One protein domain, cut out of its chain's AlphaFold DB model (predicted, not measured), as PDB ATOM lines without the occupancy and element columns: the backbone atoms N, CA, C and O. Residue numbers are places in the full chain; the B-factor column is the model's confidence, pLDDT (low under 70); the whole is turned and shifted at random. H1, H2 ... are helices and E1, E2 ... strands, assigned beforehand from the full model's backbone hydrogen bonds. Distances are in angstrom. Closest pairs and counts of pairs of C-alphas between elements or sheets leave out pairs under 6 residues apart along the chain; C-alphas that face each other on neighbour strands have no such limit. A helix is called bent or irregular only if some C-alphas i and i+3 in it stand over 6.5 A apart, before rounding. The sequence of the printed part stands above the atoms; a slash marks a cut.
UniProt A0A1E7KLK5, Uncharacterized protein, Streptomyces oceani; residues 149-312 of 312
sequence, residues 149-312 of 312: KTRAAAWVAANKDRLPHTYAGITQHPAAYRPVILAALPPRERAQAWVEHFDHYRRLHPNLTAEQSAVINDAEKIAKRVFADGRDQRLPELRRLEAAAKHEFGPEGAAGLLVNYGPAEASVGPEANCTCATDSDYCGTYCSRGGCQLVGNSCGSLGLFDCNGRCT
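What this domain is: This is residues 149 to 312 of the 312 residues of an uncharacterized protein of Streptomyces oceani (UniProt A0A1E7KLK5). Three long helices, H4, H5 and the arm H6a, run side by side in alternating directions as a curved layer, and the short arm H6b folds back over its inner side. H3 stands between H1 and H4, H2 packs on residues 193 to 197 of H4, and a loop-rich head holds two small two-stranded sheets, E1 with E4 and E2 with E3, of which E2 lies near H3. The printed part has 164 residues with six named helices, H1 to H6, and then four named strands, E1 to E4; both sheets are antiparallel and the class is mostly helix. The whole is compact, with a radius of gyration of the C-alphas of 14.9 A and spans of 42 by 36 by 33 A.

Where its parts are: H1, residues 149 to 158, begins at C-alpha (-42.487, 40.604, -39.847). H2 is residues 167 to 170 and H3 residues 178 to 184. H4, residues 187 to 204, is 26.0 A long. H5, residues 210 to 229, is 28.5 A long and irregular: C-alphas 224 and 227 are 7.3 A apart. H6, residues 231 to 258, was assigned as one helix by its hydrogen bonds but is bent: C-alphas 248 and 251 are 9.2 A apart. Its arms are H6a, residues 231 to 248, 23.1 A long and irregular with C-alphas 233 and 236 7.9 A apart, and H6b, residues 251 to 258. The strands are E1, 287 to 289; E2, 295 to 299; E3, 305 to 307; and E4, 309 to 311, ending at C-alpha (-44.340, 50.016, -26.395).

How they stand to each other: H1 touches H3 at a steep tilt of 46 degrees, with closest C-alphas Val 156 and Ile 181 6.2 A apart. H2 touches H4, closest at the C-alphas of Tyr 167 and Ala 193, 5.3 A. H4 and H5 form a helical hairpin at a shallow tilt of 14 degrees, closest at the C-alphas of Pro 187 and Phe 227, 4.9 A. H5 and H6a form another at 16 degrees, closest at the C-alphas of Gln 212 and Glu 248, 5.8 A. H6a touches H6b with residues 242 to 246 alone, closest at the C-alphas of Ala 245 and Ala 254, 5.0 A. The closest C-alphas of H3 and E2 are Pro 179 and Ser 298, 5.9 A. In the hairpin E2 and E3, N 307 and O 295 are 2.8 A apart, within hydrogen-bond range; between the antiparallel E1 and E4, N 288 and O 310 are 2.9 A apart. Every O i to N i+4 pair is within range in H1, H3, H4 and H6b, against 13 of 16 in H5 and 12 of 14 in H6a; H2 is too short for such a pair.

The domain as a whole: The two C-alphas farthest apart, Ala 158 and Ala 210, are 43.5 A apart. The printed part has no cut. The link from H6 to E1, residues 259 to 286, is long. The mean pLDDT of the printed part is 88.6; residue 149 and residues 264 to 272 are under 70.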
ATOM      1  N   LYS A 149     -43.801  41.163 -40.175       67.75
ATOM      2  CA  LYS A 149     -42.487  40.604 -39.847       67.75
ATOM      3  C   LYS A 149     -42.342  39.120 -40.209       67.75
ATOM      4  O   LYS A 149     -41.308  38.723 -40.736       67.75
ATOM      5  N   THR A 150     -43.380  38.300 -40.013       70.50
ATOM      6  CA  THR A 150     -43.375  36.894 -40.471       70.50
ATOM      7  C   THR A 150     -43.304  36.809 -41.997       70.50
ATOM      8  O   THR A 150     -42.582  35.970 -42.537       70.50
ATOM      9  N   ARG A 151     -43.996  37.711 -42.704       77.31
ATOM     10  CA  ARG A 151     -43.899  37.814 -44.169       77.31
ATOM     11  C   ARG A 151     -42.504  38.251 -44.618       77.31
ATOM     12  O   ARG A 151     -41.965  37.648 -45.541       77.31
ATOM     13  N   ALA A 152     -41.907  39.227 -43.937       80.19
ATOM     14  CA  ALA A 152     -40.538  39.662 -44.194       80.19
ATOM     15  C   ALA A 152     -39.522  38.526 -44.010       80.19
ATOM     16  O   ALA A 152     -38.704  38.290 -44.896       80.19
ATOM     17  N   ALA A 153     -39.616  37.763 -42.918       79.75
ATOM     18  CA  ALA A 153     -38.746  36.612 -42.674       79.75
ATOM     19  C   ALA A 153     -38.874  35.536 -43.762       79.75
ATOM     20  O   ALA A 153     -37.863  35.036 -44.256       79.75
ATOM     21  N   ALA A 154     -40.102  35.216 -44.184       80.12
ATOM     22  CA  ALA A 154     -40.333  34.273 -45.274       80.12
ATOM     23  C   ALA A 154     -39.761  34.779 -46.611       80.12
ATOM     24  O   ALA A 154     -39.146  34.008 -47.346       80.12
ATOM     25  N   TRP A 155     -39.920  36.071 -46.909       84.69
ATOM     26  CA  TRP A 155     -39.367  36.682 -48.117       84.69
ATOM     27  C   TRP A 155     -37.836  36.663 -48.120       84.69
ATOM     28  O   TRP A 155     -37.247  36.251 -49.116       84.69
ATOM     29  N   VAL A 156     -37.192  37.027 -47.007       86.19
ATOM     30  CA  VAL A 156     -35.727  36.986 -46.876       86.19
ATOM     31  C   VAL A 156     -35.210  35.559 -47.040       86.19
ATOM     32  O   VAL A 156     -34.259  35.328 -47.782       86.19
ATOM     33  N   ALA A 157     -35.871  34.577 -46.418       83.88
ATOM     34  CA  ALA A 157     -35.498  33.173 -46.554       83.88
ATOM     35  C   ALA A 157     -35.591  32.666 -48.005       83.88
ATOM     36  O   ALA A 157     -34.759  31.856 -48.410       83.88
ATOM     37  N   ALA A 158     -36.567  33.149 -48.780       84.94
ATOM     38  CA  ALA A 158     -36.751  32.794 -50.187       84.94
ATOM     39  C   ALA A 158     -35.836  33.568 -51.156       84.94
ATOM     40  O   ALA A 158     -35.681  33.152 -52.300       84.94
ATOM     41  N   ASN A 159     -35.239  34.685 -50.723       87.94
ATOM     42  CA  ASN A 159     -34.453  35.585 -51.575       87.94
ATOM     43  C   ASN A 159     -33.008  35.766 -51.097       87.94
ATOM     44  O   ASN A 159     -32.390  36.763 -51.451       87.94
ATOM     45  N   LYS A 160     -32.460  34.821 -50.321       86.75
ATOM     46  CA  LYS A 160     -31.119  34.929 -49.715       86.75
ATOM     47  C   LYS A 160     -30.024  35.356 -50.698       86.75
ATOM     48  O   LYS A 160     -29.241  36.235 -50.367       86.75
ATOM     49  N   ASP A 161     -30.022  34.800 -51.908       89.00
ATOM     50  CA  ASP A 161     -28.999  35.080 -52.929       89.00
ATOM     51  C   ASP A 161     -29.258  36.372 -53.729       89.00
ATOM     52  O   ASP A 161     -28.501  36.715 -54.632       89.00
ATOM     53  N   ARG A 162     -30.362  37.073 -53.443       90.31
ATOM     54  CA  ARG A 162     -30.821  38.282 -54.148       90.31
ATOM     55  C   ARG A 162     -31.166  39.424 -53.188       90.31
ATOM     56  O   ARG A 162     -31.899  40.338 -53.564       90.31
ATOM     57  N   LEU A 163     -30.714  39.353 -51.935       93.00
ATOM     58  CA  LEU A 163     -30.972  40.414 -50.963       93.00
ATOM     59  C   LEU A 163     -30.256  41.699 -51.395       93.00
ATOM     60  O   LEU A 163     -29.153  41.635 -51.927       93.00
ATOM     61  N   PRO A 164     -30.843  42.884 -51.178       93.56
ATOM     62  CA  PRO A 164     -30.108  44.121 -51.378       93.56
ATOM     63  C   PRO A 164     -29.045  44.286 -50.285       93.56
ATOM     64  O   PRO A 164     -29.304  44.048 -49.105       93.56
ATOM     65  N   HIS A 165     -27.866  44.755 -50.685       93.50
ATOM     66  CA  HIS A 165     -26.697  44.888 -49.806       93.50
ATOM     67  C   HIS A 165     -26.358  46.346 -49.451       93.50
ATOM     68  O   HIS A 165     -25.479  46.594 -48.633       93.50
ATOM     69  N   THR A 166     -27.037  47.316 -50.072       91.38
ATOM     70  CA  THR A 166     -26.787  48.756 -49.904       91.38
ATOM     71  C   THR A 166     -27.970  49.444 -49.244       91.38
ATOM     72  O   THR A 166     -29.107  48.977 -49.346       91.38
ATOM     73  N   TYR A 167     -27.733  50.610 -48.643       90.44
ATOM     74  CA  TYR A 167     -28.794  51.447 -48.086       90.44
ATOM     75  C   TYR A 167     -29.906  51.716 -49.103       90.44
ATOM     76  O   TYR A 167     -31.089  51.528 -48.813       90.44
ATOM     77  N   ALA A 168     -29.530  52.109 -50.322       89.19
ATOM     78  CA  ALA A 168     -30.484  52.438 -51.377       89.19
ATOM     79  C   ALA A 168     -31.344  51.232 -51.786       89.19
ATOM     80  O   ALA A 168     -32.537  51.392 -52.016       89.19
ATOM     81  N   GLY A 169     -30.767  50.027 -51.844       90.44
ATOM     82  CA  GLY A 169     -31.530  48.818 -52.157       90.44
ATOM     83  C   GLY A 169     -32.441  48.392 -51.004       90.44
ATOM     84  O   GLY A 169     -33.605  48.075 -51.215       90.44
ATOM     85  N   ILE A 170     -31.941  48.429 -49.766       91.50
ATOM     86  CA  ILE A 170     -32.708  48.006 -48.585       91.50
ATOM     87  C   ILE A 170     -33.902  48.942 -48.347       91.50
ATOM     88  O   ILE A 170     -34.995  48.476 -48.029       91.50
ATOM     89  N   THR A 171     -33.728  50.253 -48.529       89.12
ATOM     90  CA  THR A 171     -34.783  51.254 -48.279       89.12
ATOM     91  C   THR A 171     -35.890  51.296 -49.331       89.12
ATOM     92  O   THR A 171     -36.923  51.907 -49.076       89.12
ATOM     93  N   GLN A 172     -35.743  50.588 -50.455       87.69
ATOM     94  CA  GLN A 172     -36.847  50.343 -51.396       87.69
ATOM     95  C   GLN A 172     -37.882  49.348 -50.850       87.69
ATOM     96  O   GLN A 172     -38.971  49.217 -51.409       87.69
ATOM     97  N   HIS A 173     -37.565  48.641 -49.761       84.75
ATOM     98  CA  HIS A 173     -38.489  47.718 -49.115       84.75
ATOM     99  C   HIS A 173     -39.272  48.387 -47.975       84.75
ATOM    100  O   HIS A 173     -38.742  49.289 -47.316       84.75
ATOM    101  N   PRO A 174     -40.491  47.896 -47.664       85.62
ATOM    102  CA  PRO A 174     -41.273  48.398 -46.535       85.62
ATOM    103  C   PRO A 174     -40.501  48.297 -45.217       85.62
ATOM    104  O   PRO A 174     -39.730  47.352 -45.023       85.62
ATOM    105  N   ALA A 175     -40.764  49.196 -44.272       82.69
ATOM    106  CA  ALA A 175     -40.040  49.306 -43.004       82.69
ATOM    107  C   ALA A 175     -39.948  47.975 -42.235       82.69
ATOM    108  O   ALA A 175     -38.900  47.657 -41.680       82.69
ATOM    109  N   ALA A 176     -40.993  47.140 -42.282       80.88
ATOM    110  CA  ALA A 176     -41.010  45.821 -41.638       80.88
ATOM    111  C   ALA A 176     -40.021  44.797 -42.243       80.88
ATOM    112  O   ALA A 176     -39.689  43.809 -41.589       80.88
ATOM    113  N   TYR A 177     -39.565  44.997 -43.484       86.56
ATOM    114  CA  TYR A 177     -38.626  44.108 -44.182       86.56
ATOM    115  C   TYR A 177     -37.174  44.483 -43.908       86.56
ATOM    116  O   TYR A 177     -36.339  43.600 -43.721       86.56
ATOM    117  N   ARG A 178     -36.880  45.782 -43.841       90.75
ATOM    118  CA  ARG A 178     -35.524  46.331 -43.702       90.75
ATOM    119  C   ARG A 178     -34.702  45.707 -42.557       90.75
ATOM    120  O   ARG A 178     -33.599  45.245 -42.844       90.75
ATOM    121  N   PRO A 179     -35.194  45.598 -41.301       87.06
ATOM    122  CA  PRO A 179     -34.410  44.998 -40.218       87.06
ATOM    123  C   PRO A 179     -34.162  43.501 -40.433       87.06
ATOM    124  O   PRO A 179     -33.106  42.996 -40.065       87.06
ATOM    125  N   VAL A 180     -35.095  42.795 -41.076       87.12
ATOM    126  CA  VAL A 180     -34.953  41.362 -41.368       87.12
ATOM    127  C   VAL A 180     -33.950  41.126 -42.497       87.12
ATOM    128  O   VAL A 180     -33.172  40.178 -42.433       87.12
ATOM    129  N   ILE A 181     -33.928  42.010 -43.501       90.94
ATOM    130  CA  ILE A 181     -32.914  42.013 -44.562       90.94
ATOM    131  C   ILE A 181     -31.536  42.247 -43.950       90.94
ATOM    132  O   ILE A 181     -30.649  41.419 -44.127       90.94
ATOM    133  N   LEU A 182     -31.379  43.320 -43.166       92.44
ATOM    134  CA  LEU A 182     -30.124  43.634 -42.482       92.44
ATOM    135  C   LEU A 182     -29.645  42.473 -41.615       92.44
ATOM    136  O   LEU A 182     -28.475  42.117 -41.668       92.44
ATOM    137  N   ALA A 183     -30.533  41.852 -40.838       89.31
ATOM    138  CA  ALA A 183     -30.167  40.731 -39.979       89.31
ATOM    139  C   ALA A 183     -29.629  39.515 -40.757       89.31
ATOM    140  O   ALA A 183     -28.844  38.751 -40.195       89.31
ATOM    141  N   ALA A 184     -30.019  39.348 -42.025       90.94
ATOM    142  CA  ALA A 184     -29.572  38.257 -42.887       90.94
ATOM    143  C   ALA A 184     -28.264  38.541 -43.642       90.94
ATOM    144  O   ALA A 184     -27.676  37.605 -44.185       90.94
ATOM    145  N   LEU A 185     -27.797  39.794 -43.676       93.00
ATOM    146  CA  LEU A 185     -26.538  40.149 -44.328       93.00
ATOM    147  C   LEU A 185     -25.314  39.703 -43.498       93.00
ATOM    148  O   LEU A 185     -25.361  39.708 -42.261       93.00
ATOM    149  N   PRO A 186     -24.179  39.385 -44.149       94.06
ATOM    150  CA  PRO A 186     -22.895  39.193 -43.482       94.06
ATOM    151  C   PRO A 186     -22.494  40.396 -42.606       94.06
ATOM    152  O   PRO A 186     -22.788  41.540 -42.961       94.06
ATOM    153  N   PRO A 187     -21.744  40.190 -41.502       94.38
ATOM    154  CA  PRO A 187     -21.352  41.259 -40.578       94.38
ATOM    155  C   PRO A 187     -20.757  42.513 -41.225       94.38
ATOM    156  O   PRO A 187     -21.116  43.633 -40.867       94.38
ATOM    157  N   ARG A 188     -19.863  42.330 -42.205       95.44
ATOM    158  CA  ARG A 188     -19.207  43.436 -42.915       95.44
ATOM    159  C   ARG A 188     -20.201  44.263 -43.730       95.44
ATOM    160  O   ARG A 188     -20.100  45.485 -43.758       95.44
ATOM    161  N   GLU A 189     -21.154  43.604 -44.372       95.94
ATOM    162  CA  GLU A 189     -22.170  44.260 -45.194       95.94
ATOM    163  C   GLU A 189     -23.205  44.972 -44.323       95.94
ATOM    164  O   GLU A 189     -23.580  46.099 -44.623       95.94
ATOM    165  N   ARG A 190     -23.576  44.392 -43.172       95.56
ATOM    166  CA  ARG A 190     -24.385  45.085 -42.152       95.56
ATOM    167  C   ARG A 190     -23.720  46.366 -41.676       95.56
ATOM    168  O   ARG A 190     -24.376  47.403 -41.593       95.56
ATOM    169  N   ALA A 191     -22.425  46.294 -41.368       96.81
ATOM    170  CA  ALA A 191     -21.648  47.456 -40.962       96.81
ATOM    171  C   ALA A 191     -21.675  48.541 -42.045       96.81
ATOM    172  O   ALA A 191     -21.992  49.690 -41.746       96.81
ATOM    173  N   GLN A 192     -21.402  48.171 -43.298       97.31
ATOM    174  CA  GLN A 192     -21.436  49.099 -44.426       97.31
ATOM    175  C   GLN A 192     -22.823  49.731 -44.608       97.31
ATOM    176  O   GLN A 192     -22.924  50.950 -44.717       97.31
ATOM    177  N   ALA A 193     -23.888  48.932 -44.565       96.50
ATOM    178  CA  ALA A 193     -25.258  49.407 -44.699       96.50
ATOM    179  C   ALA A 193     -25.619  50.445 -43.615       96.50
ATOM    180  O   ALA A 193     -26.259  51.455 -43.915       96.50
ATOM    181  N   TRP A 194     -25.195  50.248 -42.364       97.56
ATOM    182  CA  TRP A 194     -25.393  51.237 -41.294       97.56
ATOM    183  C   TRP A 194     -24.549  52.501 -41.473       97.56
ATOM    184  O   TRP A 194     -25.050  53.595 -41.233       97.56
ATOM    185  N   VAL A 195     -23.307  52.382 -41.948       98.06
ATOM    186  CA  VAL A 195     -22.475  53.550 -42.289       98.06
ATOM    187  C   VAL A 195     -23.141  54.389 -43.386       98.06
ATOM    188  O   VAL A 195     -23.266  55.603 -43.236       98.06
ATOM    189  N   GLU A 196     -23.663  53.751 -44.436       97.31
ATOM    190  CA  GLU A 196     -24.404  54.433 -45.505       97.31
ATOM    191  C   GLU A 196     -25.683  55.123 -44.989       97.31
ATOM    192  O   GLU A 196     -26.014  56.223 -45.444       97.31
ATOM    193  N   HIS A 197     -26.382  54.518 -44.017       96.50
ATOM    194  CA  HIS A 197     -27.525  55.143 -43.331       96.50
ATOM    195  C   HIS A 197     -27.114  56.414 -42.588       96.50
ATOM    196  O   HIS A 197     -27.782  57.434 -42.733       96.50
ATOM    197  N   PHE A 198     -26.001  56.398 -41.851       97.62
ATOM    198  CA  PHE A 198     -25.506  57.589 -41.152       97.62
ATOM    199  C   PHE A 198     -25.099  58.703 -42.114       97.62
ATOM    200  O   PHE A 198     -25.431  59.868 -41.885       97.62
ATOM    201  N   ASP A 199     -24.459  58.363 -43.232       96.00
ATOM    202  CA  ASP A 199     -24.140  59.338 -44.274       96.00
ATOM    203  C   ASP A 199     -25.399  59.928 -44.914       96.00
ATOM    204  O   ASP A 199     -25.453  61.123 -45.209       96.00
ATOM    205  N   HIS A 200     -26.433  59.110 -45.114       93.81
ATOM    206  CA  HIS A 200     -27.726  59.594 -45.581       93.81
ATOM    207  C   HIS A 200     -28.394  60.510 -44.552       93.81
ATOM    208  O   HIS A 200     -28.868  61.588 -44.912       93.81
ATOM    209  N   TYR A 201     -28.369  60.130 -43.277       92.62
ATOM    210  CA  TYR A 201     -28.912  60.928 -42.186       92.62
ATOM    211  C   TYR A 201     -28.245  62.308 -42.119       92.62
ATOM    212  O   TYR A 201     -28.953  63.312 -42.068       92.62
ATOM    213  N   ARG A 202     -26.907  62.383 -42.221       94.56
ATOM    214  CA  ARG A 202     -26.159  63.655 -42.289       94.56
ATOM    215  C   ARG A 202     -26.625  64.540 -43.448       94.56
ATOM    216  O   ARG A 202     -26.813  65.735 -43.266       94.56
ATOM    217  N   ARG A 203     -26.849  63.966 -44.636       93.19
ATOM    218  CA  ARG A 203     -27.319  64.729 -45.810       93.19
ATOM    219  C   ARG A 203     -28.728  65.293 -45.636       93.19
ATOM    220  O   ARG A 203     -28.997  66.382 -46.131       93.19
ATOM    221  N   LEU A 204     -29.615  64.568 -44.953       89.00
ATOM    222  CA  LEU A 204     -30.979  65.033 -44.672       89.00
ATOM    223  C   LEU A 204     -31.049  66.068 -43.542       89.00
ATOM    224  O   LEU A 204     -32.044  66.781 -43.435       89.00
ATOM    225  N   HIS A 205     -29.998  66.179 -42.731       89.25
ATOM    226  CA  HIS A 205     -29.917  67.104 -41.604       89.25
ATOM    227  C   HIS A 205     -28.694  68.023 -41.780       89.25
ATOM    228  O   HIS A 205     -27.688  67.849 -41.101       89.25
ATOM    229  N   PRO A 206     -28.738  69.020 -42.685       91.81
ATOM    230  CA  PRO A 206     -27.575  69.868 -42.973       91.81
ATOM    231  C   PRO A 206     -27.151  70.775 -41.803       91.81
ATOM    232  O   PRO A 206     -26.043  71.299 -41.815       91.81
ATOM    233  N   ASN A 207     -28.009  70.946 -40.792       93.69
ATOM    234  CA  ASN A 207     -27.803  71.859 -39.664       93.69
ATOM    235  C   ASN A 207     -27.490  71.120 -38.349       93.69
ATOM    236  O   ASN A 207     -27.950  71.538 -37.288       93.69
ATOM    237  N   LEU A 208     -26.764  70.001 -38.411       95.38
ATOM    238  CA  LEU A 208     -26.345  69.268 -37.212       95.38
ATOM    239  C   LEU A 208     -25.397  70.118 -36.359       95.38
ATOM    240  O   LEU A 208     -24.476  70.750 -36.881       95.38
ATOM    241  N   THR A 209     -25.580  70.081 -35.040       98.19
ATOM    242  CA  THR A 209     -24.605  70.665 -34.110       98.19
ATOM    243  C   THR A 209     -23.304  69.854 -34.092       98.19
ATOM    244  O   THR A 209     -23.210  68.751 -34.652       98.19
ATOM    245  N   ALA A 210     -22.270  70.393 -33.440       98.12
ATOM    246  CA  ALA A 210     -21.009  69.678 -33.262       98.12
ATOM    247  C   ALA A 210     -21.208  68.401 -32.427       98.12
ATOM    248  O   ALA A 210     -20.656  67.349 -32.753       98.12
ATOM    249  N   GLU A 211     -22.052  68.476 -31.401       98.31
ATOM    250  CA  GLU A 211     -22.396  67.389 -30.485       98.31
ATOM    251  C   GLU A 211     -23.189  66.292 -31.207       98.31
ATOM    252  O   GLU A 211     -22.813  65.119 -31.176       98.31
ATOM    253  N   GLN A 212     -24.213  66.673 -31.973       98.19
ATOM    254  CA  GLN A 212     -24.975  65.753 -32.819       98.19
ATOM    255  C   GLN A 212     -24.080  65.054 -33.851       98.19
ATOM    256  O   GLN A 212     -24.164  63.839 -34.049       98.19
ATOM    257  N   SER A 213     -23.164  65.797 -34.474       98.50
ATOM    258  CA  SER A 213     -22.189  65.233 -35.410       98.50
ATOM    259  C   SER A 213     -21.242  64.240 -34.727       98.50
ATOM    260  O   SER A 213     -20.913  63.202 -35.311       98.50
ATOM    261  N   ALA A 214     -20.826  64.513 -33.486       98.50
ATOM    262  CA  ALA A 214     -19.992  63.608 -32.699       98.50
ATOM    263  C   ALA A 214     -20.709  62.283 -32.392       98.50
ATOM    264  O   ALA A 214     -20.114  61.220 -32.580       98.50
ATOM    265  N   VAL A 215     -21.996  62.327 -32.032       98.69
ATOM    266  CA  VAL A 215     -22.816  61.118 -31.832       98.69
ATOM    267  C   VAL A 215     -22.869  60.266 -33.103       98.69
ATOM    268  O   VAL A 215     -22.675  59.052 -33.033       98.69
ATOM    269  N   ILE A 216     -23.078  60.874 -34.275       98.56
ATOM    270  CA  ILE A 216     -23.109  60.133 -35.547       98.56
ATOM    271  C   ILE A 216     -21.731  59.523 -35.855       98.56
ATOM    272  O   ILE A 216     -21.643  58.368 -36.276       98.56
ATOM    273  N   ASN A 217     -20.641  60.253 -35.598       98.56
ATOM    274  CA  ASN A 217     -19.281  59.732 -35.766       98.56
ATOM    275  C   ASN A 217     -19.017  58.514 -34.868       98.56
ATOM    276  O   ASN A 217     -18.364  57.557 -35.290       98.56
ATOM    277  N   ASP A 218     -19.515  58.532 -33.635       98.56
ATOM    278  CA  ASP A 218     -19.371  57.409 -32.714       98.56
ATOM    279  C   ASP A 218     -20.265  56.227 -33.104       98.56
ATOM    280  O   ASP A 218     -19.801  55.083 -33.066       98.56
ATOM    281  N   ALA A 219     -21.484  56.485 -33.588       98.44
ATOM    282  CA  ALA A 219     -22.350  55.461 -34.171       98.44
ATOM    283  C   ALA A 219     -21.657  54.736 -35.335       98.44
ATOM    284  O   ALA A 219     -21.650  53.505 -35.389       98.44
ATOM    285  N   GLU A 220     -20.995  55.485 -36.219       98.38
ATOM    286  CA  GLU A 220     -20.249  54.951 -37.358       98.38
ATOM    287  C   GLU A 220     -19.068  54.066 -36.916       98.38
ATOM    288  O   GLU A 220     -18.879  52.959 -37.429       98.38
ATOM    289  N   LYS A 221     -18.282  54.518 -35.926       98.00
ATOM    290  CA  LYS A 221     -17.168  53.734 -35.359       98.00
ATOM    291  C   LYS A 221     -17.655  52.434 -34.720       98.00
ATOM    292  O   LYS A 221     -17.002  51.402 -34.876       98.00
ATOM    293  N   ILE A 222     -18.774  52.483 -33.995       98.12
ATOM    294  CA  ILE A 222     -19.365  51.312 -33.339       98.12
ATOM    295  C   ILE A 222     -19.908  50.340 -34.393       98.12
ATOM    296  O   ILE A 222     -19.560  49.158 -34.353       98.12
ATOM    297  N   ALA A 223     -20.671  50.824 -35.377       97.00
ATOM    298  CA  ALA A 223     -21.244  50.004 -36.446       97.00
ATOM    299  C   ALA A 223     -20.176  49.221 -37.230       97.00
ATOM    300  O   ALA A 223     -20.382  48.051 -37.542       97.00
ATOM    301  N   LYS A 224     -18.999  49.817 -37.471       96.88
ATOM    302  CA  LYS A 224     -17.867  49.160 -38.156       96.88
ATOM    303  C   LYS A 224     -17.323  47.916 -37.443       96.88
ATOM    304  O   LYS A 224     -16.654  47.112 -38.084       96.88
ATOM    305  N   ARG A 225     -17.578  47.758 -36.140       95.56
ATOM    306  CA  ARG A 225     -16.993  46.688 -35.310       95.56
ATOM    307  C   ARG A 225     -18.039  45.756 -34.707       95.56
ATOM    308  O   ARG A 225     -17.842  44.547 -34.670       95.56
ATOM    309  N   VAL A 226     -19.173  46.305 -34.272       95.81
ATOM    310  CA  VAL A 226     -20.157  45.598 -33.438       95.81
ATOM    311  C   VAL A 226     -20.742  44.342 -34.084       95.81
ATOM    312  O   VAL A 226     -21.030  43.377 -33.384       95.81
ATOM    313  N   PHE A 227     -20.887  44.315 -35.410       94.31
ATOM    314  CA  PHE A 227     -21.420  43.139 -36.101       94.31
ATOM    315  C   PHE A 227     -20.404  41.995 -36.200       94.31
ATOM    316  O   PHE A 227     -20.819  40.843 -36.296       94.31
ATOM    317  N   ALA A 228     -19.100  42.294 -36.180       92.81
ATOM    318  CA  ALA A 228     -18.035  41.290 -36.194       92.81
ATOM    319  C   ALA A 228     -17.708  40.795 -34.775       92.81
ATOM    320  O   ALA A 228     -17.593  39.594 -34.556       92.81
ATOM    321  N   ASP A 229     -17.615  41.720 -33.818       90.75
ATOM    322  CA  ASP A 229     -17.263  41.422 -32.423       90.75
ATOM    323  C   ASP A 229     -18.438  40.824 -31.632       90.75
ATOM    324  O   ASP A 229     -18.259  40.118 -30.639       90.75
ATOM    325  N   GLY A 230     -19.665  41.116 -32.066       88.69
ATOM    326  CA  GLY A 230     -20.890  40.767 -31.362       88.69
ATOM    327  C   GLY A 230     -21.327  41.833 -30.352       88.69
ATOM    328  O   GLY A 230     -20.529  42.578 -29.776       88.69
ATOM    329  N   ARG A 231     -22.643  41.889 -30.118       90.06
ATOM    330  CA  ARG A 231     -23.299  42.886 -29.256       90.06
ATOM    331  C   ARG A 231     -22.719  42.919 -27.844       90.06
ATOM    332  O   ARG A 231     -22.440  43.999 -27.334       90.06
ATOM    333  N   ASP A 232     -22.547  41.760 -27.213       90.00
ATOM    334  CA  ASP A 232     -22.218  41.674 -25.784       90.00
ATOM    335  C   ASP A 232     -20.863  42.311 -25.466       90.00
ATOM    336  O   ASP A 232     -20.732  43.027 -24.474       90.00
ATOM    337  N   GLN A 233     -19.886  42.152 -26.362       92.56
ATOM    338  CA  GLN A 233     -18.557  42.752 -26.219       92.56
ATOM    339  C   GLN A 233     -18.587  44.284 -26.318       92.56
ATOM    340  O   GLN A 233     -17.735  44.966 -25.753       92.56
ATOM    341  N   ARG A 234     -19.576  44.840 -27.026       92.50
ATOM    342  CA  ARG A 234     -19.719  46.282 -27.279       92.50
ATOM    343  C   ARG A 234     -20.879  46.918 -26.518       92.50
ATOM    344  O   ARG A 234     -21.132  48.110 -26.682       92.50
ATOM    345  N   LEU A 235     -21.566  46.174 -25.653       93.00
ATOM    346  CA  LEU A 235     -22.753  46.651 -24.942       93.00
ATOM    347  C   LEU A 235     -22.515  47.954 -24.146       93.00
ATOM    348  O   LEU A 235     -23.368  48.842 -24.218       93.00
ATOM    349  N   PRO A 236     -21.373  48.157 -23.450       95.69
ATOM    350  CA  PRO A 236     -21.095  49.431 -22.781       95.69
ATOM    351  C   PRO A 236     -20.895  50.617 -23.740       95.69
ATOM    352  O   PRO A 236     -21.176  51.756 -23.372       95.69
ATOM    353  N   GLU A 237     -20.380  50.385 -24.951       96.06
ATOM    354  CA  GLU A 237     -20.276  51.417 -25.997       96.06
ATOM    355  C   GLU A 237     -21.666  51.743 -26.561       96.06
ATOM    356  O   GLU A 237     -22.027  52.914 -26.639       96.06
ATOM    357  N   LEU A 238     -22.479  50.720 -26.849       96.06
ATOM    358  CA  LEU A 238     -23.851  50.882 -27.342       96.06
ATOM    359  C   LEU A 238     -24.739  51.664 -26.366       96.06
ATOM    360  O   LEU A 238     -25.466  52.553 -26.789       96.06
ATOM    361  N   ARG A 239     -24.660  51.378 -25.060       96.19
ATOM    362  CA  ARG A 239     -25.445  52.102 -24.043       96.19
ATOM    363  C   ARG A 239     -25.052  53.574 -23.935       96.19
ATOM    364  O   ARG A 239     -25.919  54.425 -23.773       96.19
ATOM    365  N   ARG A 240     -23.752  53.875 -24.032       97.88
ATOM    366  CA  ARG A 240     -23.259  55.261 -24.043       97.88
ATOM    367  C   ARG A 240     -23.709  55.998 -25.300       97.88
ATOM    368  O   ARG A 240     -24.173  57.126 -25.188       97.88
ATOM    369  N   LEU A 241     -23.629  55.340 -26.458       98.31
ATOM    370  CA  LEU A 241     -24.129  55.878 -27.719       98.31
ATOM    371  C   LEU A 241     -25.629  56.182 -27.644       98.31
ATOM    372  O   LEU A 241     -26.045  57.268 -28.022       98.31
ATOM    373  N   GLU A 242     -26.433  55.247 -27.134       97.38
ATOM    374  CA  GLU A 242     -27.880  55.425 -26.985       97.38
ATOM    375  C   GLU A 242     -28.220  56.602 -26.061       97.38
ATOM    376  O   GLU A 242     -29.058  57.434 -26.409       97.38
ATOM    377  N   ALA A 243     -27.554  56.708 -24.907       97.50
ATOM    378  CA  ALA A 243     -27.760  57.819 -23.982       97.50
ATOM    379  C   ALA A 243     -27.396  59.171 -24.619       97.50
ATOM    380  O   ALA A 243     -28.170  60.121 -24.515       97.50
ATOM    381  N   ALA A 244     -26.259  59.242 -25.320       98.56
ATOM    382  CA  ALA A 244     -25.834  60.448 -26.024       98.56
ATOM    383  C   ALA A 244     -26.803  60.811 -27.160       98.56
ATOM    384  O   ALA A 244     -27.220  61.957 -27.272       98.56
ATOM    385  N   ALA A 245     -27.247  59.835 -27.955       98.12
ATOM    386  CA  ALA A 245     -28.213  60.077 -29.021       98.12
ATOM    387  C   ALA A 245     -29.546  60.607 -28.482       98.12
ATOM    388  O   ALA A 245     -30.071  61.584 -29.007       98.12
ATOM    389  N   LYS A 246     -30.078  60.017 -27.405       96.19
ATOM    390  CA  LYS A 246     -31.309  60.501 -26.762       96.19
ATOM    391  C   LYS A 246     -31.152  61.907 -26.187       96.19
ATOM    392  O   LYS A 246     -32.109  62.672 -26.225       96.19
ATOM    393  N   HIS A 247     -29.975  62.236 -25.662       97.94
ATOM    394  CA  HIS A 247     -29.687  63.568 -25.139       97.94
ATOM    395  C   HIS A 247     -29.651  64.624 -26.254       97.94
ATOM    396  O   HIS A 247     -30.338  65.634 -26.148       97.94
ATOM    397  N   GLU A 248     -28.916  64.360 -27.337       97.88
ATOM    398  CA  GLU A 248     -28.645  65.345 -28.397       97.88
ATOM    399  C   GLU A 248     -29.750  65.451 -29.464       97.88
ATOM    400  O   GLU A 248     -29.910  66.491 -30.105       97.88
ATOM    401  N   PHE A 249     -30.512  64.376 -29.692       94.12
ATOM    402  CA  PHE A 249     -31.550  64.312 -30.733       94.12
ATOM    403  C   PHE A 249     -32.971  64.158 -30.180       94.12
ATOM    404  O   PHE A 249     -33.939  64.187 -30.944       94.12
ATOM    405  N   GLY A 250     -33.119  63.947 -28.872       93.75
ATOM    406  CA  GLY A 250     -34.373  63.488 -28.283       93.75
ATOM    407  C   GLY A 250     -34.717  62.034 -28.661       93.75
ATOM    408  O   GLY A 250     -34.033  61.408 -29.476       93.75
ATOM    409  N   PRO A 251     -35.788  61.460 -28.080       87.75
ATOM    410  CA  PRO A 251     -36.147  60.054 -28.287       87.75
ATOM    411  C   PRO A 251     -36.444  59.693 -29.749       87.75
ATOM    412  O   PRO A 251     -35.934  58.694 -30.254       87.75
ATOM    413  N   GLU A 252     -37.230  60.519 -30.446       86.81
ATOM    414  CA  GLU A 252     -37.618  60.270 -31.841       86.81
ATOM    415  C   GLU A 252     -36.429  60.393 -32.798       86.81
ATOM    416  O   GLU A 252     -36.235  59.536 -33.660       86.81
ATOM    417  N   GLY A 253     -35.594  61.423 -32.618       90.62
ATOM    418  CA  GLY A 253     -34.394  61.611 -33.425       90.62
ATOM    419  C   GLY A 253     -33.372  60.495 -33.199       90.62
ATOM    420  O   GLY A 253     -32.821  59.964 -34.165       90.62
ATOM    421  N   ALA A 254     -33.196  60.052 -31.949       94.88
ATOM    422  CA  ALA A 254     -32.358  58.902 -31.618       94.88
ATOM    423  C   ALA A 254     -32.889  57.600 -32.240       94.88
ATOM    424  O   ALA A 254     -32.104  56.819 -32.776       94.88
ATOM    425  N   ALA A 255     -34.209  57.378 -32.235       91.00
ATOM    426  CA  ALA A 255     -34.823  56.238 -32.916       91.00
ATOM    427  C   ALA A 255     -34.627  56.320 -34.440       91.00
ATOM    428  O   ALA A 255     -34.255  55.325 -35.059       91.00
ATOM    429  N   GLY A 256     -34.801  57.499 -35.043       91.25
ATOM    430  CA  GLY A 256     -34.511  57.761 -36.458       91.25
ATOM    431  C   GLY A 256     -33.056  57.480 -36.843       91.25
ATOM    432  O   GLY A 256     -32.779  56.977 -37.930       91.25
ATOM    433  N   LEU A 257     -32.123  57.775 -35.938       95.06
ATOM    434  CA  LEU A 257     -30.700  57.553 -36.154       95.06
ATOM    435  C   LEU A 257     -30.299  56.085 -35.952       95.06
ATOM    436  O   LEU A 257     -29.586  55.532 -36.787       95.06
ATOM    437  N   LEU A 258     -30.732  55.455 -34.855       96.06
ATOM    438  CA  LEU A 258     -30.167  54.193 -34.362       96.06
ATOM    439  C   LEU A 258     -31.081  52.972 -34.508       96.06
ATOM    440  O   LEU A 258     -30.591  51.854 -34.368       96.06
ATOM    441  N   VAL A 259     -32.379  53.143 -34.769       91.69
ATOM    442  CA  VAL A 259     -33.356  52.034 -34.806       91.69
ATOM    443  C   VAL A 259     -34.032  51.933 -36.168       91.69
ATOM    444  O   VAL A 259     -34.051  50.867 -36.785       91.69
ATOM    445  N   ASN A 260     -34.565  53.048 -36.654       89.75
ATOM    446  CA  ASN A 260     -35.302  53.119 -37.902       89.75
ATOM    447  C   ASN A 260     -34.314  53.175 -39.062       89.75
ATOM    448  O   ASN A 260     -33.738  54.216 -39.366       89.75
ATOM    449  N   TYR A 261     -34.111  52.038 -39.717       90.25
ATOM    450  CA  TYR A 261     -33.262  51.991 -40.895       90.25
ATOM    451  C   TYR A 261     -34.007  52.552 -42.112       90.25
ATOM    452  O   TYR A 261     -34.980  51.959 -42.593       90.25
ATOM    453  N   GLY A 262     -33.544  53.691 -42.626       86.69
ATOM    454  CA  GLY A 262     -34.199  54.411 -43.718       86.69
ATOM    455  C   GLY A 262     -35.292  55.393 -43.276       86.69
ATOM    456  O   GLY A 262     -35.489  55.614 -42.083       86.69
ATOM    457  N   PRO A 263     -36.012  55.998 -44.238       78.31
ATOM    458  CA  PRO A 263     -37.052  56.980 -43.945       78.31
ATOM    459  C   PRO A 263     -38.185  56.355 -43.130       78.31
ATOM    460  O   PRO A 263     -38.526  55.181 -43.326       78.31
ATOM    461  N   ALA A 264     -38.766  57.155 -42.234       69.31
ATOM    462  CA  ALA A 264     -39.919  56.749 -41.446       69.31
ATOM    463  C   ALA A 264     -41.099  56.417 -42.371       69.31
ATOM    464  O   ALA A 264     -41.427  57.174 -43.284       69.31
ATOM    465  N   GLU A 265     -41.738  55.281 -42.118       65.69
ATOM    466  CA  GLU A 265     -43.010  54.908 -42.733       65.69
ATOM    467  C   GLU A 265     -44.088  54.899 -41.649       65.69
ATOM    468  O   GLU A 265     -43.797  54.639 -40.479       65.69
ATOM    469  N   ALA A 266     -45.337  55.164 -42.033       48.12
ATOM    470  CA  ALA A 266     -46.462  54.996 -41.123       48.12
ATOM    471  C   ALA A 266     -46.500  53.543 -40.616       48.12
ATOM    472  O   ALA A 266     -46.437  52.590 -41.396       48.12
ATOM    473  N   SER A 267     -46.573  53.377 -39.298       43.81
ATOM    474  CA  SER A 267     -46.559  52.077 -38.636       43.81
ATOM    475  C   SER A 267     -47.770  51.230 -39.040       43.81
ATOM    476  O   SER A 267     -48.920  51.666 -39.001       43.81
ATOM    477  N   VAL A 268     -47.512  49.981 -39.439       38.34
ATOM    478  CA  VAL A 268     -48.536  49.069 -39.962       38.34
ATOM    479  C   VAL A 268     -49.097  48.195 -38.840       38.34
ATOM    480  O   VAL A 268     -48.682  47.052 -38.683       38.34
ATOM    481  N   GLY A 269     -50.082  48.721 -38.105       39.34
ATOM    482  CA  GLY A 269     -50.991  47.949 -37.243       39.34
ATOM    483  C   GLY A 269     -50.344  47.112 -36.118       39.34
ATOM    484  O   GLY A 269     -49.133  47.136 -35.910       39.34
ATOM    485  N   PRO A 270     -51.153  46.371 -35.336       39.59
ATOM    486  CA  PRO A 270     -50.640  45.591 -34.216       39.59
ATOM    487  C   PRO A 270     -49.839  44.372 -34.692       39.59
ATOM    488  O   PRO A 270     -50.329  43.530 -35.451       39.59
ATOM    489  N   GLU A 271     -48.610  44.236 -34.192       56.03
ATOM    490  CA  GLU A 271     -47.788  43.051 -34.407       56.03
ATOM    491  C   GLU A 271     -48.082  41.970 -33.346       56.03
ATOM    492  O   GLU A 271     -48.079  42.206 -32.134       56.03
ATOM    493  N   ALA A 272     -48.288  40.725 -33.793       57.62
ATOM    494  CA  ALA A 272     -48.278  39.556 -32.903       57.62
ATOM    495  C   ALA A 272     -46.899  39.350 -32.230       57.62
ATOM    496  O   ALA A 272     -46.788  38.721 -31.176       57.62
ATOM    497  N   ASN A 273     -45.857  39.921 -32.833       73.12
ATOM    498  CA  ASN A 273     -44.478  39.854 -32.380       73.12
ATOM    499  C   ASN A 273     -44.145  41.012 -31.441       73.12
ATOM    500  O   ASN A 273     -44.803  42.051 -31.449       73.12
ATOM    501  N   CYS A 274     -43.108  40.824 -30.632       84.06
ATOM    502  CA  CYS A 274     -42.539  41.908 -29.853       84.06
ATOM    503  C   CYS A 274     -41.899  42.942 -30.787       84.06
ATOM    504  O   CYS A 274     -41.271  42.582 -31.793       84.06
ATOM    505  N   THR A 275     -42.052  44.216 -30.426       84.81
ATOM    506  CA  THR A 275     -41.666  45.377 -31.245       84.81
ATOM    507  C   THR A 275     -40.638  46.282 -30.574       84.81
ATOM    508  O   THR A 275     -40.072  47.141 -31.241       84.81
ATOM    509  N   CYS A 276     -40.350  46.077 -29.287       88.56
ATOM    510  CA  CYS A 276     -39.319  46.812 -28.557       88.56
ATOM    511  C   CYS A 276     -38.437  45.876 -27.722       88.56
ATOM    512  O   CYS A 276     -38.783  44.710 -27.496       88.56
ATOM    513  N   ALA A 277     -37.296  46.398 -27.269       92.69
ATOM    514  CA  ALA A 277     -36.358  45.712 -26.391       92.69
ATOM    515  C   ALA A 277     -36.221  46.475 -25.067       92.69
ATOM    516  O   ALA A 277     -35.838  47.640 -25.067       92.69
ATOM    517  N   THR A 278     -36.458  45.809 -23.935       93.19
ATOM    518  CA  THR A 278     -36.293  46.419 -22.598       93.19
ATOM    519  C   THR A 278     -34.883  46.939 -22.333       93.19
ATOM    520  O   THR A 278     -34.696  47.859 -21.548       93.19
ATOM    521  N   ASP A 279     -33.883  46.334 -22.973       90.62
ATOM    522  CA  ASP A 279     -32.469  46.626 -22.723       90.62
ATOM    523  C   ASP A 279     -31.919  47.733 -23.644       90.62
ATOM    524  O   ASP A 279     -30.747  48.092 -23.531       90.62
ATOM    525  N   SER A 280     -32.750  48.225 -24.572       93.62
ATOM    526  CA  SER A 280     -32.468  49.301 -25.527       93.62
ATOM    527  C   SER A 280     -33.807  49.895 -25.982       93.62
ATOM    528  O   SER A 280     -34.356  49.540 -27.030       93.62
ATOM    529  N   ASP A 281     -34.383  50.715 -25.106       92.44
ATOM    530  CA  ASP A 281     -35.769  51.174 -25.181       92.44
ATOM    531  C   ASP A 281     -35.890  52.489 -25.955       92.44
ATOM    532  O   ASP A 281     -35.280  53.489 -25.590       92.44
ATOM    533  N   TYR A 282     -36.702  52.503 -27.005       89.81
ATOM    534  CA  TYR A 282     -36.981  53.689 -27.820       89.81
ATOM    535  C   TYR A 282     -38.482  54.002 -27.888       89.81
ATOM    536  O   TYR A 282     -38.931  54.726 -28.776       89.81
ATOM    537  N   CYS A 283     -39.272  53.431 -26.980       86.94
ATOM    538  CA  CYS A 283     -40.688  53.733 -26.857       86.94
ATOM    539  C   CYS A 283     -40.901  55.144 -26.286       86.94
ATOM    540  O   CYS A 283     -40.045  55.676 -25.581       86.94
ATOM    541  N   GLY A 284     -42.068  55.736 -26.564       80.25
ATOM    542  CA  GLY A 284     -42.431  57.050 -26.024       80.25
ATOM    543  C   GLY A 284     -42.517  57.065 -24.494       80.25
ATOM    544  O   GLY A 284     -41.982  57.978 -23.871       80.25
ATOM    545  N   THR A 285     -43.140  56.041 -23.893       84.75
ATOM    546  CA  THR A 285     -43.187  55.884 -22.429       84.75
ATOM    547  C   THR A 285     -42.134  54.888 -21.950       84.75
ATOM    548  O   THR A 285     -41.174  55.277 -21.291       84.75
ATOM    549  N   TYR A 286     -42.318  53.602 -22.261       88.81
ATOM    550  CA  TYR A 286     -41.345  52.538 -22.014       88.81
ATOM    551  C   TYR A 286     -41.724  51.256 -22.772       88.81
ATOM    552  O   TYR A 286     -42.845  51.099 -23.268       88.81
ATOM    553  N   CYS A 287     -40.781  50.322 -22.844       91.19
ATOM    554  CA  CYS A 287     -40.978  48.979 -23.365       91.19
ATOM    555  C   CYS A 287     -41.438  48.019 -22.256       91.19
ATOM    556  O   CYS A 287     -40.672  47.674 -21.354       91.19
ATOM    557  N   SER A 288     -42.679  47.535 -22.333       91.31
ATOM    558  CA  SER A 288     -43.218  46.556 -21.382       91.31
ATOM    559  C   SER A 288     -42.950  45.126 -21.851       91.31
ATOM    560  O   SER A 288     -43.331  44.747 -22.962       91.31
ATOM    561  N   ARG A 289     -42.278  44.318 -21.019       91.88
ATOM    562  CA  ARG A 289     -41.879  42.941 -21.357       91.88
ATOM    563  C   ARG A 289     -43.089  42.006 -21.471       91.88
ATOM    564  O   ARG A 289     -43.931  41.949 -20.581       91.88
ATOM    565  N   GLY A 290     -43.076  41.150 -22.493       85.62
ATOM    566  CA  GLY A 290     -44.009  40.032 -22.638       85.62
ATOM    567  C   GLY A 290     -45.300  40.366 -23.390       85.62
ATOM    568  O   GLY A 290     -45.437  41.406 -24.026       85.62
ATOM    569  N   GLY A 291     -46.240  39.413 -23.389       79.25
ATOM    570  CA  GLY A 291     -47.503  39.523 -24.133       79.25
ATOM    571  C   GLY A 291     -47.365  39.420 -25.661       79.25
ATOM    572  O   GLY A 291     -48.321  39.713 -26.380       79.25
ATOM    573  N   CYS A 292     -46.193  39.020 -26.161       81.69
ATOM    574  CA  CYS A 292     -45.840  38.967 -27.578       81.69
ATOM    575  C   CYS A 292     -44.807  37.866 -27.869       81.69
ATOM    576  O   CYS A 292     -44.140  37.369 -26.960       81.69
ATOM    577  N   GLN A 293     -44.670  37.475 -29.141       79.62
ATOM    578  CA  GLN A 293     -43.650  36.510 -29.563       79.62
ATOM    579  C   GLN A 293     -42.267  37.173 -29.665       79.62
ATOM    580  O   GLN A 293     -42.114  38.182 -30.356       79.62
ATOM    581  N   LEU A 294     -41.266  36.577 -29.007       81.38
ATOM    582  CA  LEU A 294     -39.871  37.025 -29.050       81.38
ATOM    583  C   LEU A 294     -39.326  37.024 -30.477       81.38
ATOM    584  O   LEU A 294     -39.579  36.093 -31.247       81.38
ATOM    585  N   VAL A 295     -38.530  38.040 -30.809       78.00
ATOM    586  CA  VAL A 295     -37.825  38.091 -32.093       78.00
ATOM    587  C   VAL A 295     -36.386  38.517 -31.893       78.00
ATOM    588  O   VAL A 295     -36.134  39.597 -31.370       78.00
ATOM    589  N   GLY A 296     -35.456  37.676 -32.337       80.19
ATOM    590  CA  GLY A 296     -34.033  37.927 -32.151       80.19
ATOM    591  C   GLY A 296     -33.493  39.060 -33.023       80.19
ATOM    592  O   GLY A 296     -33.939  39.223 -34.162       80.19
ATOM    593  N   ASN A 297     -32.516  39.808 -32.498       80.19
ATOM    594  CA  ASN A 297     -31.686  40.777 -33.239       80.19
ATOM    595  C   ASN A 297     -32.466  41.641 -34.251       80.19
ATOM    596  O   ASN A 297     -32.159  41.660 -35.444       80.19
ATOM    597  N   SER A 298     -33.543  42.278 -33.797       82.00
ATOM    598  CA  SER A 298     -34.433  43.067 -34.664       82.00
ATOM    599  C   SER A 298     -34.959  44.338 -33.993       82.00
ATOM    600  O   SER A 298     -35.764  45.041 -34.595       82.00
ATOM    601  N   CYS A 299     -34.552  44.608 -32.752       88.31
ATOM    602  CA  CYS A 299     -34.956  45.769 -31.969       88.31
ATOM    603  C   CYS A 299     -33.734  46.493 -31.395       88.31
ATOM    604  O   CYS A 299     -32.610  45.984 -31.441       88.31
ATOM    605  N   GLY A 300     -33.976  47.678 -30.831       91.75
ATOM    606  CA  GLY A 300     -32.958  48.487 -30.171       91.75
ATOM    607  C   GLY A 300     -31.883  49.011 -31.121       91.75
ATOM    608  O   GLY A 300     -31.981  48.889 -32.346       91.75
ATOM    609  N   SER A 301     -30.839  49.589 -30.533       95.31
ATOM    610  CA  SER A 301     -29.743  50.214 -31.272       95.31
ATOM    611  C   SER A 301     -29.128  49.243 -32.287       95.31
ATOM    612  O   SER A 301     -28.683  48.148 -31.936       95.31
ATOM    613  N   LEU A 302     -29.101  49.665 -33.552       95.00
ATOM    614  CA  LEU A 302     -28.557  48.951 -34.709       95.00
ATOM    615  C   LEU A 302     -29.228  47.596 -35.009       95.00
ATOM    616  O   LEU A 302     -28.658  46.756 -35.715       95.00
ATOM    617  N   GLY A 303     -30.428  47.358 -34.463       90.94
ATOM    618  CA  GLY A 303     -31.135  46.081 -34.582       90.94
ATOM    619  C   GLY A 303     -30.388  44.924 -33.914       90.94
ATOM    620  O   GLY A 303     -30.409  43.802 -34.413       90.94
ATOM    621  N   LEU A 304     -29.656  45.193 -32.832       92.88
ATOM    622  CA  LEU A 304     -28.833  44.193 -32.141       92.88
ATOM    623  C   LEU A 304     -29.533  43.539 -30.951       92.88
ATOM    624  O   LEU A 304     -28.975  42.626 -30.355       92.88
ATOM    625  N   PHE A 305     -30.714  44.014 -30.565       91.75
ATOM    626  CA  PHE A 305     -31.409  43.539 -29.379       91.75
ATOM    627  C   PHE A 305     -32.587  42.655 -29.755       91.75
ATOM    628  O   PHE A 305     -33.254  42.840 -30.783       91.75
ATOM    629  N   ASP A 306     -32.858  41.699 -28.876       89.31
ATOM    630  CA  ASP A 306     -34.043  40.872 -28.970       89.31
ATOM    631  C   ASP A 306     -35.268  41.709 -28.628       89.31
ATOM    632  O   ASP A 306     -35.351  42.360 -27.584       89.31
ATOM    633  N   CYS A 307     -36.247  41.664 -29.519       87.69
ATOM    634  CA  CYS A 307     -37.555  42.207 -29.252       87.69
ATOM    635  C   CYS A 307     -38.226  41.334 -28.190       87.69
ATOM    636  O   CYS A 307     -38.525  40.164 -28.449       87.69
ATOM    637  N   ASN A 308     -38.471  41.905 -27.013       90.19
ATOM    638  CA  ASN A 308     -39.011  41.201 -25.853       90.19
ATOM    639  C   ASN A 308     -40.212  41.891 -25.194       90.19
ATOM    640  O   ASN A 308     -40.712  41.399 -24.180       90.19
ATOM    641  N   GLY A 309     -40.696  42.986 -25.781       89.50
ATOM    642  CA  GLY A 309     -41.850  43.710 -25.275       89.50
ATOM    643  C   GLY A 309     -42.654  44.462 -26.330       89.50
ATOM    644  O   GLY A 309     -42.416  44.344 -27.539       89.50
ATOM    645  N   ARG A 310     -43.605  45.255 -25.832       87.94
ATOM    646  CA  ARG A 310     -44.404  46.225 -26.594       87.94
ATOM    647  C   ARG A 310     -44.277  47.617 -25.985       87.94
ATOM    648  O   ARG A 310     -44.231  47.750 -24.763       87.94
ATOM    649  N   CYS A 311     -44.253  48.632 -26.843       85.12
ATOM    650  CA  CYS A 311     -44.340  50.016 -26.395       85.12
ATOM    651  C   CYS A 311     -45.714  50.297 -25.785       85.12
ATOM    652  O   CYS A 311     -46.727  49.845 -26.328       85.12
ATOM    653  N   THR A 312     -45.717  51.040 -24.680       77.12
ATOM    654  CA  THR A 312     -46.914  51.560 -24.002       77.12
ATOM    655  C   THR A 312     -46.989  53.072 -24.091       77.12
ATOM    656  O   THR A 312     -45.909  53.710 -24.022       77.12
TER     657      THR A 312